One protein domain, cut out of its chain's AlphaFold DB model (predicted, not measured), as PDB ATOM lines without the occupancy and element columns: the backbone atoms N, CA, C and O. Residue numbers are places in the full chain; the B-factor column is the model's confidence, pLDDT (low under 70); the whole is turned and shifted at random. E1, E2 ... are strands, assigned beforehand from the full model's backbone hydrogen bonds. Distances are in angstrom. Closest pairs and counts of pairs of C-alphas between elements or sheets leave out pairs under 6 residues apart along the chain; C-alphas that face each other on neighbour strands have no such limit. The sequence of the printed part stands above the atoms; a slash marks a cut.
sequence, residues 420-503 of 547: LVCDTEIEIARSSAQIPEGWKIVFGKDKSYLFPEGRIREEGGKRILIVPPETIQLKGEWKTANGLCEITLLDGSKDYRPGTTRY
ATOM      1  N   LEU A 420      34.682  15.447  16.393       88.50
ATOM      2  CA  LEU A 420      34.159  14.252  17.033       88.50
ATOM      3  C   LEU A 420      35.100  13.885  18.172       88.50
ATOM      4  O   LEU A 420      36.276  13.631  17.938       88.50
ATOM      5  N   VAL A 421      34.581  13.870  19.394       86.81
ATOM      6  CA  VAL A 421      35.311  13.348  20.548       86.81
ATOM      7  C   VAL A 421      34.836  11.925  20.768       86.81
ATOM      8  O   VAL A 421      33.678  11.721  21.139       86.81
ATOM      9  N   CYS A 422      35.715  10.970  20.489       82.25
ATOM     10  CA  CYS A 422      35.453   9.553  20.692       82.25
ATOM     11  C   CYS A 422      35.382   9.263  22.197       82.25
ATOM     12  O   CYS A 422      36.170   9.806  22.977       82.25
ATOM     13  N   ASP A 423      34.404   8.455  22.612       71.81
ATOM     14  CA  ASP A 423      34.167   8.171  24.028       71.81
ATOM     15  C   ASP A 423      35.292   7.309  24.614       71.81
ATOM     16  O   ASP A 423      35.656   6.271  24.060       71.81
ATOM     17  N   THR A 424      35.829   7.737  25.758       74.06
ATOM     18  CA  THR A 424      36.937   7.054  26.444       74.06
ATOM     19  C   THR A 424      36.499   5.751  27.116       74.06
ATOM     20  O   THR A 424      37.324   4.887  27.384       74.06
ATOM     21  N   GLU A 425      35.205   5.606  27.409       81.38
ATOM     22  CA  GLU A 425      34.621   4.415  28.028       81.38
ATOM     23  C   GLU A 425      33.337   4.032  27.281       81.38
ATOM     24  O   GLU A 425      32.392   4.819  27.211       81.38
ATOM     25  N   ILE A 426      33.305   2.824  26.720       77.31
ATOM     26  CA  ILE A 426      32.181   2.285  25.949       77.31
ATOM     27  C   ILE A 426      31.666   1.037  26.669       77.31
ATOM     28  O   ILE A 426      32.390   0.053  26.805       77.31
ATOM     29  N   GLU A 427      30.413   1.044  27.125       77.88
ATOM     30  CA  GLU A 427      29.769  -0.169  27.645       77.88
ATOM     31  C   GLU A 427      29.521  -1.143  26.481       77.88
ATOM     32  O   GLU A 427      28.876  -0.787  25.492       77.88
ATOM     33  N   ILE A 428      30.056  -2.365  26.575       76.75
ATOM     34  CA  ILE A 428      30.012  -3.353  25.488       76.75
ATOM     35  C   ILE A 428      29.066  -4.513  25.812       76.75
ATOM     36  O   ILE A 428      29.065  -5.069  26.910       76.75
ATOM     37  N   ALA A 429      28.272  -4.916  24.817       66.12
ATOM     38  CA  ALA A 429      27.444  -6.118  24.886       66.12
ATOM     39  C   ALA A 429      28.295  -7.402  24.746       66.12
ATOM     40  O   ALA A 429      29.440  -7.370  24.284       66.12
ATOM     41  N   ARG A 430      27.717  -8.560  25.110       58.06
ATOM     42  CA  ARG A 430      28.404  -9.872  25.143       58.06
ATOM     43  C   ARG A 430      29.018 -10.325  23.805       58.06
ATOM     44  O   ARG A 430      29.895 -11.176  23.828       58.06
ATOM     45  N   SER A 431      28.594  -9.777  22.665       59.50
ATOM     46  CA  SER A 431      29.008 -10.182  21.308       59.50
ATOM     47  C   SER A 431      30.282  -9.498  20.776       59.50
ATOM     48  O   SER A 431      30.536  -9.522  19.573       59.50
ATOM     49  N   SER A 432      31.077  -8.864  21.639       62.56
ATOM     50  CA  SER A 432      32.350  -8.226  21.272       62.56
ATOM     51  C   SER A 432      33.496  -9.247  21.226       62.56
ATOM     52  O   SER A 432      33.635 -10.068  22.133       62.56
ATOM     53  N   ALA A 433      34.322  -9.196  20.176       64.50
ATOM     54  CA  ALA A 433      35.449 -10.108  19.978       64.50
ATOM     55  C   ALA A 433      36.779  -9.343  19.953       64.50
ATOM     56  O   ALA A 433      36.912  -8.318  19.275       64.50
ATOM     57  N   GLN A 434      37.764  -9.862  20.685       69.44
ATOM     58  CA  GLN A 434      39.151  -9.442  20.541       69.44
ATOM     59  C   GLN A 434      39.725 -10.107  19.290       69.44
ATOM     60  O   GLN A 434      39.571 -11.313  19.099       69.44
ATOM     61  N   ILE A 435      40.372  -9.322  18.441       71.12
ATOM     62  CA  ILE A 435      41.100  -9.801  17.266       71.12
ATOM     63  C   ILE A 435      42.592  -9.459  17.434       71.12
ATOM     64  O   ILE A 435      42.920  -8.651  18.306       71.12
ATOM     65  N   PRO A 436      43.512 -10.048  16.645       68.44
ATOM     66  CA  PRO A 436      44.956  -9.838  16.818       68.44
ATOM     67  C   PRO A 436      45.398  -8.363  16.829       68.44
ATOM     68  O   PRO A 436      46.413  -8.033  17.431       68.44
ATOM     69  N   GLU A 437      44.609  -7.477  16.217       70.12
ATOM     70  CA  GLU A 437      44.883  -6.042  16.063       70.12
ATOM     71  C   GLU A 437      44.053  -5.139  17.001       70.12
ATOM     72  O   GLU A 437      43.993  -3.929  16.797       70.12
ATOM     73  N   GLY A 438      43.382  -5.700  18.016       80.50
ATOM     74  CA  GLY A 438      42.641  -4.939  19.030       80.50
ATOM     75  C   GLY A 438      41.197  -5.395  19.234       80.50
ATOM     76  O   GLY A 438      40.854  -6.566  19.064       80.50
ATOM     77  N   TRP A 439      40.321  -4.468  19.625       80.81
ATOM     78  CA  TRP A 439      38.907  -4.753  19.889       80.81
ATOM     79  C   TRP A 439      38.021  -4.317  18.729       80.81
ATOM     80  O   TRP A 439      37.882  -3.123  18.467       80.81
ATOM     81  N   LYS A 440      37.373  -5.274  18.057       80.00
ATOM     82  CA  LYS A 440      36.383  -4.974  17.019       80.00
ATOM     83  C   LYS A 440      34.996  -4.874  17.647       80.00
ATOM     84  O   LYS A 440      34.443  -5.876  18.104       80.00
ATOM     85  N   ILE A 441      34.413  -3.678  17.641       76.31
ATOM     86  CA  ILE A 441      33.038  -3.452  18.103       76.31
ATOM     87  C   ILE A 441      32.104  -3.362  16.901       76.31
ATOM     88  O   ILE A 441      32.344  -2.590  15.975       76.31
ATOM     89  N   VAL A 442      31.021  -4.142  16.931       75.38
ATOM     90  CA  VAL A 442      29.948  -4.121  15.930       75.38
ATOM     91  C   VAL A 442      28.766  -3.331  16.488       75.38
ATOM     92  O   VAL A 442      28.202  -3.696  17.516       75.38
ATOM     93  N   PHE A 443      28.383  -2.258  15.799       71.25
ATOM     94  CA  PHE A 443      27.292  -1.359  16.196       71.25
ATOM     95  C   PHE A 443      25.979  -1.631  15.438       71.25
ATOM     96  O   PHE A 443      24.961  -0.994  15.700       71.25
ATOM     97  N   GLY A 444      25.983  -2.559  14.477       71.12
ATOM     98  CA  GLY A 444      24.814  -2.944  13.684       71.12
ATOM     99  C   GLY A 444      25.203  -3.758  12.450       71.12
ATOM    100  O   GLY A 444      26.359  -4.151  12.305       71.12
ATOM    101  N   LYS A 445      24.241  -3.990  11.547       69.88
ATOM    102  CA  LYS A 445      24.486  -4.697  10.282       69.88
ATOM    103  C   LYS A 445      25.538  -3.933   9.466       69.88
ATOM    104  O   LYS A 445      25.327  -2.763   9.149       69.88
ATOM    105  N   ASP A 446      26.673  -4.582   9.223       69.44
ATOM    106  CA  ASP A 446      27.812  -4.084   8.439       69.44
ATOM    107  C   ASP A 446      28.495  -2.810   8.986       69.44
ATOM    108  O   ASP A 446      29.214  -2.124   8.265       69.44
ATOM    109  N   LYS A 447      28.307  -2.491  10.276       76.06
ATOM    110  CA  LYS A 447      28.949  -1.342  10.938       76.06
ATOM    111  C   LYS A 447      29.848  -1.822  12.058       76.06
ATOM    112  O   LYS A 447      29.362  -2.217  13.120       76.06
ATOM    113  N   SER A 448      31.154  -1.765  11.838       75.44
ATOM    114  CA  SER A 448      32.135  -2.142  12.849       75.44
ATOM    115  C   SER A 448      33.304  -1.183  12.883       75.44
ATOM    116  O   SER A 448      33.701  -0.681  11.836       75.44
ATOM    117  N   TYR A 449      33.879  -1.007  14.066       79.38
ATOM    118  CA  TYR A 449      35.074  -0.204  14.259       79.38
ATOM    119  C   TYR A 449      36.109  -0.970  15.088       79.38
ATOM    120  O   TYR A 449      35.741  -1.746  15.975       79.38
ATOM    121  N   LEU A 450      37.390  -0.781  14.770       80.38
ATOM    122  CA  LEU A 450      38.513  -1.429  15.445       80.38
ATOM    123  C   LEU A 450      39.187  -0.443  16.401       80.38
ATOM    124  O   LEU A 450      39.587   0.640  15.991       80.38
ATOM    125  N   PHE A 451      39.345  -0.845  17.658       81.75
ATOM    126  CA  PHE A 451      40.058  -0.102  18.694       81.75
ATOM    127  C   PHE A 451      41.379  -0.805  19.035       81.75
ATOM    128  O   PHE A 451      41.362  -1.742  19.842       81.75
ATOM    129  N   PRO A 452      42.516  -0.373  18.460       79.94
ATOM    130  CA  PRO A 452      43.798  -1.063  18.624       79.94
ATOM    131  C   PRO A 452      44.306  -1.052  20.067       79.94
ATOM    132  O   PRO A 452      44.802  -2.054  20.572       79.94
ATOM    133  N   GLU A 453      44.114   0.069  20.763       81.31
ATOM    134  CA  GLU A 453      44.612   0.293  22.128       81.31
ATOM    135  C   GLU A 453      43.536   0.093  23.211       81.31
ATOM    136  O   GLU A 453      43.720   0.465  24.372       81.31
ATOM    137  N   GLY A 454      42.389  -0.483  22.839       81.69
ATOM    138  CA  GLY A 454      41.275  -0.702  23.755       81.69
ATOM    139  C   GLY A 454      41.604  -1.716  24.859       81.69
ATOM    140  O   GLY A 454      42.226  -2.750  24.610       81.69
ATOM    141  N   ARG A 455      41.152  -1.456  26.089       84.19
ATOM    142  CA  ARG A 455      41.289  -2.369  27.242       84.19
ATOM    143  C   ARG A 455      39.940  -2.598  27.902       84.19
ATOM    144  O   ARG A 455      39.155  -1.667  27.992       84.19
ATOM    145  N   ILE A 456      39.661  -3.799  28.401       83.31
ATOM    146  CA  ILE A 456      38.403  -4.060  29.117       83.31
ATOM    147  C   ILE A 456      38.581  -3.850  30.621       83.31
ATOM    148  O   ILE A 456      39.526  -4.365  31.216       83.31
ATOM    149  N   ARG A 457      37.626  -3.142  31.227       86.94
ATOM    150  CA  ARG A 457      37.378  -3.090  32.670       86.94
ATOM    151  C   ARG A 457      36.041  -3.767  32.963       86.94
ATOM    152  O   ARG A 457      35.055  -3.503  32.278       86.94
ATOM    153  N   GLU A 458      36.007  -4.633  33.968       84.81
ATOM    154  CA  GLU A 458      34.759  -5.212  34.473       84.81
ATOM    155  C   GLU A 458      34.360  -4.508  35.768       84.81
ATOM    156  O   GLU A 458      35.156  -4.404  36.697       84.81
ATOM    157  N   GLU A 459      33.136  -3.989  35.820       79.50
ATOM    158  CA  GLU A 459      32.635  -3.220  36.961       79.50
ATOM    159  C   GLU A 459      31.144  -3.528  37.154       79.50
ATOM    160  O   GLU A 459      30.335  -3.332  36.248       79.50
ATOM    161  N   GLY A 460      30.773  -4.093  38.310       76.44
ATOM    162  CA  GLY A 460      29.372  -4.399  38.639       76.44
ATOM    163  C   GLY A 460      28.662  -5.353  37.662       76.44
ATOM    164  O   GLY A 460      27.470  -5.192  37.417       76.44
ATOM    165  N   GLY A 461      29.380  -6.312  37.061       78.75
ATOM    166  CA  GLY A 461      28.823  -7.254  36.076       78.75
ATOM    167  C   GLY A 461      28.689  -6.697  34.651       78.75
ATOM    168  O   GLY A 461      28.180  -7.392  33.768       78.75
ATOM    169  N   LYS A 462      29.158  -5.468  34.407       79.69
ATOM    170  CA  LYS A 462      29.253  -4.852  33.078       79.69
ATOM    171  C   LYS A 462      30.688  -4.912  32.564       79.69
ATOM    172  O   LYS A 462      31.630  -4.725  33.331       79.69
ATOM    173  N   ARG A 463      30.851  -5.127  31.255       82.88
ATOM    174  CA  ARG A 463      32.141  -5.017  30.556       82.88
ATOM    175  C   ARG A 463      32.215  -3.644  29.895       82.88
ATOM    176  O   ARG A 463      31.312  -3.271  29.148       82.88
ATOM    177  N   ILE A 464      33.276  -2.898  30.177       84.75
ATOM    178  CA  ILE A 464      33.505  -1.543  29.671       84.75
ATOM    179  C   ILE A 464      34.809  -1.553  28.876       84.75
ATOM    180  O   ILE A 464      35.858  -1.889  29.421       84.75
ATOM    181  N   LEU A 465      34.759  -1.192  27.593       83.50
ATOM    182  CA  LEU A 465      35.955  -0.939  26.795       83.50
ATOM    183  C   LEU A 465      36.463   0.477  27.089       83.50
ATOM    184  O   LEU A 465      35.793   1.458  26.780       83.50
ATOM    185  N   ILE A 466      37.657   0.573  27.657       82.75
ATOM    186  CA  ILE A 466      38.416   1.806  27.829       82.75
ATOM    187  C   ILE A 466      39.248   2.025  26.567       82.75
ATOM    188  O   ILE A 466      40.118   1.212  26.249       82.75
ATOM    189  N   VAL A 467      38.991   3.118  25.860       81.25
ATOM    190  CA  VAL A 467      39.699   3.518  24.641       81.25
ATOM    191  C   VAL A 467      40.440   4.823  24.921       81.25
ATOM    192  O   VAL A 467      39.866   5.710  25.554       81.25
ATOM    193  N   PRO A 468      41.697   4.994  24.474       80.44
ATOM    194  CA  PRO A 468      42.359   6.290  24.540       80.44
ATOM    195  C   PRO A 468      41.503   7.384  23.886       80.44
ATOM    196  O   PRO A 468      40.925   7.160  22.820       80.44
ATOM    197  N   PRO A 469      41.389   8.569  24.509       82.06
ATOM    198  CA  PRO A 469      40.545   9.624  23.979       82.06
ATOM    199  C   PRO A 469      41.117  10.135  22.654       82.06
ATOM    200  O   PRO A 469      42.233  10.647  22.597       82.06
ATOM    201  N   GLU A 470      40.318  10.039  21.598       85.50
ATOM    202  CA  GLU A 470      40.649  10.527  20.263       85.50
ATOM    203  C   GLU A 470      39.737  11.712  19.918       85.50
ATOM    204  O   GLU A 470      38.541  11.710  20.223       85.50
ATOM    205  N   THR A 471      40.294  12.758  19.302       87.31
ATOM    206  CA  THR A 471      39.520  13.889  18.773       87.31
ATOM    207  C   THR A 471      39.778  14.026  17.282       87.31
ATOM    208  O   THR A 471      40.905  14.276  16.864       87.31
ATOM    209  N   ILE A 472      38.722  13.888  16.485       86.88
ATOM    210  CA  ILE A 472      38.786  13.875  15.024       86.88
ATOM    211  C   ILE A 472      38.133  15.147  14.485       86.88
ATOM    212  O   ILE A 472      36.998  15.467  14.834       86.88
ATOM    213  N   GLN A 473      38.821  15.872  13.603       89.12
ATOM    214  CA  GLN A 473      38.207  16.985  12.875       89.12
ATOM    215  C   GLN A 473      37.335  16.451  11.737       89.12
ATOM    216  O   GLN A 473      37.821  15.778  10.831       89.12
ATOM    217  N   LEU A 474      36.050  16.794  11.757       87.12
ATOM    218  CA  LEU A 474      35.079  16.382  10.748       87.12
ATOM    219  C   LEU A 474      35.185  17.294   9.520       87.12
ATOM    220  O   LEU A 474      34.503  18.319   9.415       87.12
ATOM    221  N   LYS A 475      36.075  16.919   8.598       82.38
ATOM    222  CA  LYS A 475      36.251  17.556   7.288       82.38
ATOM    223  C   LYS A 475      35.404  16.800   6.257       82.38
ATOM    224  O   LYS A 475      35.549  15.592   6.133       82.38
ATOM    225  N   GLY A 476      34.533  17.498   5.526       80.81
ATOM    226  CA  GLY A 476      33.674  16.892   4.496       80.81
ATOM    227  C   GLY A 476      32.273  16.510   4.987       80.81
ATOM    228  O   GLY A 476      31.743  17.121   5.919       80.81
ATOM    229  N   GLU A 477      31.651  15.537   4.318       85.81
ATOM    230  CA  GLU A 477      30.302  15.066   4.644       85.81
ATOM    231  C   GLU A 477      30.322  14.087   5.817       85.81
ATOM    232  O   GLU A 477      31.083  13.120   5.847       85.81
ATOM    233  N   TRP A 478      29.450  14.333   6.791       89.88
ATOM    234  CA  TRP A 478      29.284  13.463   7.945       89.88
ATOM    235  C   TRP A 478      27.845  13.507   8.448       89.88
ATOM    236  O   TRP A 478      27.125  14.495   8.269       89.88
ATOM    237  N   LYS A 479      27.427  12.440   9.126       87.25
ATOM    238  CA  LYS A 479      26.140  12.384   9.828       87.25
ATOM    239  C   LYS A 479      26.258  11.578  11.110       87.25
ATOM    240  O   LYS A 479      27.012  10.615  11.190       87.25
ATOM    241  N   THR A 480      25.465  11.950  12.104       80.56
ATOM    242  CA  THR A 480      25.390  11.241  13.385       80.56
ATOM    243  C   THR A 480      24.040  10.563  13.545       80.56
ATOM    244  O   THR A 480      23.010  11.223  13.399       80.56
ATOM    245  N   ALA A 481      24.038   9.281  13.902       73.56
ATOM    246  CA  ALA A 481      22.841   8.520  14.245       73.56
ATOM    247  C   ALA A 481      23.156   7.541  15.386       73.56
ATOM    248  O   ALA A 481      24.132   6.800  15.311       73.56
ATOM    249  N   ASN A 482      22.329   7.530  16.438       67.75
ATOM    250  CA  ASN A 482      22.426   6.592  17.568       67.75
ATOM    251  C   ASN A 482      23.823   6.511  18.226       67.75
ATOM    252  O   ASN A 482      24.302   5.423  18.522       67.75
ATOM    253  N   GLY A 483      24.495   7.652  18.432       68.00
ATOM    254  CA  GLY A 483      25.830   7.701  19.058       68.00
ATOM    255  C   GLY A 483      26.998   7.331  18.133       68.00
ATOM    256  O   GLY A 483      28.148   7.364  18.563       68.00
ATOM    257  N   LEU A 484      26.717   7.031  16.861       78.12
ATOM    258  CA  LEU A 484      27.705   6.722  15.829       78.12
ATOM    259  C   LEU A 484      27.775   7.853  14.795       78.12
ATOM    260  O   LEU A 484      26.748   8.345  14.319       78.12
ATOM    261  N   CYS A 485      28.987   8.251  14.430       84.31
ATOM    262  CA  CYS A 485      29.288   9.212  13.379       84.31
ATOM    263  C   CYS A 485      29.754   8.467  12.120       84.31
ATOM    264  O   CYS A 485      30.728   7.726  12.171       84.31
ATOM    265  N   GLU A 486      29.051   8.657  11.003       87.88
ATOM    266  CA  GLU A 486      29.457   8.207   9.665       87.88
ATOM    267  C   GLU A 486      30.203   9.360   8.987       87.88
ATOM    268  O   GLU A 486      29.644  10.455   8.871       87.88
ATOM    269  N   ILE A 487      31.449   9.121   8.581       86.75
ATOM    270  CA  ILE A 487      32.342  10.082   7.924       86.75
ATOM    271  C   ILE A 487      32.599   9.582   6.502       86.75
ATOM    272  O   ILE A 487      33.049   8.451   6.320       86.75
ATOM    273  N   THR A 488      32.316  10.413   5.499       86.44
ATOM    274  CA  THR A 488      32.644  10.107   4.102       86.44
ATOM    275  C   THR A 488      34.093  10.506   3.832       86.44
ATOM    276  O   THR A 488      34.445  11.684   3.936       86.44
ATOM    277  N   LEU A 489      34.939   9.529   3.505       82.12
ATOM    278  CA  LEU A 489      36.336   9.752   3.138       82.12
ATOM    279  C   LEU A 489      36.446  10.265   1.692       82.12
ATOM    280  O   LEU A 489      35.495  10.210   0.913       82.12
ATOM    281  N   LEU A 490      37.621  10.787   1.324       78.94
ATOM    282  CA  LEU A 490      37.864  11.382  -0.001       78.94
ATOM    283  C   LEU A 490      37.684  10.389  -1.162       78.94
ATOM    284  O   LEU A 490      37.390  10.806  -2.277       78.94
ATOM    285  N   ASP A 491      37.845   9.094  -0.898       82.94
ATOM    286  CA  ASP A 491      37.657   8.000  -1.855       82.94
ATOM    287  C   ASP A 491      36.197   7.506  -1.945       82.94
ATOM    288  O   ASP A 491      35.905   6.552  -2.663       82.94
ATOM    289  N   GLY A 492      35.270   8.142  -1.220       79.19
ATOM    290  CA  GLY A 492      33.857   7.761  -1.152       79.19
ATOM    291  C   GLY A 492      33.553   6.607  -0.190       79.19
ATOM    292  O   GLY A 492      32.382   6.256  -0.014       79.19
ATOM    293  N   SER A 493      34.568   6.031   0.462       82.50
ATOM    294  CA  SER A 493      34.374   5.032   1.513       82.50
ATOM    295  C   SER A 493      33.839   5.670   2.806       82.50
ATOM    296  O   SER A 493      33.860   6.892   2.990       82.50
ATOM    297  N   LYS A 494      33.286   4.841   3.700       83.56
ATOM    298  CA  LYS A 494      32.614   5.286   4.930       83.56
ATOM    299  C   LYS A 494      33.356   4.787   6.157       83.56
ATOM    300  O   LYS A 494      33.490   3.578   6.330       83.56
ATOM    301  N   ASP A 495      33.753   5.711   7.024       82.44
ATOM    302  CA  ASP A 495      34.286   5.403   8.351       82.44
ATOM    303  C   ASP A 495      33.207   5.620   9.423       82.44
ATOM    304  O   ASP A 495      32.418   6.567   9.359       82.44
ATOM    305  N   TYR A 496      33.153   4.724  10.407       83.06
ATOM    306  CA  TYR A 496      32.140   4.702  11.459       83.06
ATOM    307  C   TYR A 496      32.794   4.852  12.828       83.06
ATOM    308  O   TYR A 496      33.449   3.935  13.311       83.06
ATOM    309  N   ARG A 497      32.556   5.983  13.494       83.25
ATOM    310  CA  ARG A 497      33.193   6.324  14.774       83.25
ATOM    311  C   ARG A 497      32.163   6.576  15.872       83.25
ATOM    312  O   ARG A 497      31.302   7.439  15.688       83.25
ATOM    313  N   PRO A 498      32.208   5.877  17.015       80.69
ATOM    314  CA  PRO A 498      31.369   6.234  18.151       80.69
ATOM    315  C   PRO A 498      31.921   7.485  18.838       80.69
ATOM    316  O   PRO A 498      33.134   7.640  18.985       80.69
ATOM    317  N   GLY A 499      31.038   8.384  19.261       79.81
ATOM    318  CA  GLY A 499      31.451   9.558  20.019       79.81
ATOM    319  C   GLY A 499      30.459  10.708  19.990       79.81
ATOM    320  O   GLY A 499      29.381  10.657  19.391       79.81
ATOM    321  N   THR A 500      30.864  11.801  20.631       83.88
ATOM    322  CA  THR A 500      30.058  13.014  20.766       83.88
ATOM    323  C   THR A 500      30.636  14.147  19.931       83.88
ATOM    324  O   THR A 500      31.793  14.540  20.090       83.88
ATOM    325  N   THR A 501      29.810  14.747  19.073       86.81
ATOM    326  CA  THR A 501      30.237  15.904  18.282       86.81
ATOM    327  C   THR A 501      30.364  17.169  19.136       86.81
ATOM    328  O   THR A 501      29.637  17.393  20.105       86.81
ATOM    329  N   ARG A 502      31.280  18.058  18.761       88.12
ATOM    330  CA  ARG A 502      31.526  19.380  19.345       88.12
ATOM    331  C   ARG A 502      31.648  20.404  18.223       88.12
ATOM    332  O   ARG A 502      31.892  20.060  17.076       88.12
ATOM    333  N   TYR A 503      31.359  21.661  18.549       90.12
ATOM    334  CA  TYR A 503      31.498  22.797  17.622       90.12
ATOM    335  C   TYR A 503      30.744  22.676  16.282       90.12
ATOM    336  O   TYR A 503      31.009  23.405  15.333       90.12
TER     337      TYR A 503
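AT A GLANCE: This is residues 420 to 503 of the 547 residues of an uncharacterized protein of Candidatus Taylorbacteria bacterium RIFCSPLOWO2_12_FULL_47_20 (UniProt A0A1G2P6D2). Two small three-stranded sheets, E2 E3 E4 and E8 E9 E10, make a loose sandwich, partly face to face and with their strands crossed nearly at right angles. A third three-stranded sheet, E1 E6 E5, lies toward one end of the longest axis, and the short strands E7 and E11 lie on the side of the body away from E2, near each other. The printed part has 84 residues with eleven named strands, E1 to E11 in order along the chain, and no named helix; the class is all strand. The sheets run E2 E3 E4, E8 E9 E10 and E1 E6 E5, each antiparallel throughout. The whole is compact, with a radius of gyration of the C-alphas of 13.2 A, and only just elongated, spanning 39 by 26 by 21 A.

IN THESE COORDINATES: The longest strand by residues is E3, residues 438 to 444, 18.7 A from C-alpha 438 at (42.641, -4.939, 19.030) to C-alpha 444 at (24.814, -2.944, 13.684). In its sheet stand also E2, residues 433 to 435, and E4, residues 447 to 451, 13.6 A long. The facing sheet holds E8, residues 478 to 481, 10.3 A; E9, residues 484 to 488, 13.2 A; and E10, residues 494 to 498, 13.3 A. The third sheet holds E1, residues 425 to 428, 9.4 A, which begins at C-alpha 425, (34.621, 4.415, 28.028); E5, residues 455 to 459, 13.0 A; and E6, residues 462 to 466, 12.5 A. E7, residues 471 to 473, and E11, residues 500 to 502, are short; E11 ends at C-alpha 502, (31.526, 19.380, 19.345).

HOW THE PARTS SIT: E3 is the inner strand of the meander E2 E3 E4, each strand the antiparallel neighbour of the one before. E2 and E3 form a hairpin, with N 435 and O 438 2.9 A apart, within hydrogen-bond range. E3 and E4 form a hairpin at 159 degrees between directions, with N 441 and O 449 2.9 A apart and N 451 and O 439 2.8 A apart. This sheet and the meander E8 E9 E10 make a sandwich, two sheets face to face: the parts that face each other are 9.7 A centre to centre, the best planes 41 degrees apart and the strands at 84 degrees. The closest C-alphas of E4 and E10 are those of Tyr 449 and Tyr 496, 6.4 A apart. In the hairpin of E8 and E9, N 486 and O 479 are 2.8 A apart; in that of E9 and E10, N 485 and O 497 are 2.8 A apart. E10 runs on into E11 across a break of 1 residue, at 99 degrees; the two meet only through their link. E7 and E11 pair with no named strand and are near each other, with 6 pairs of C-alphas within 10 A. In the third sheet, E6 is the inner strand: N 466 and O 455 of the hairpin E5 and E6 are 2.7 A apart, and N 426 and O 465 of the antiparallel neighbours E1 and E6 are 2.8 A apart. The closest C-alphas of E1 and E3 are those of Ile 428 and Ile 441, 8.0 A apart. E3 and E5 are only just apart, at 8.1 A, while E5 and E10 are apart.

THE WHOLE: The two C-alphas farthest apart are those of Gly 460 and Asp 491, 43.2 A; those of the first and last printed residues, Leu 420 and Tyr 503, are 9.0 A apart. The printed part has no cut, and each link between named strands is tight. The mean pLDDT of the printed part is 79.4; residues 429 to 434, 436, 445 to 446 and 482 to 483 are under 70, and E2 has a mean of 68.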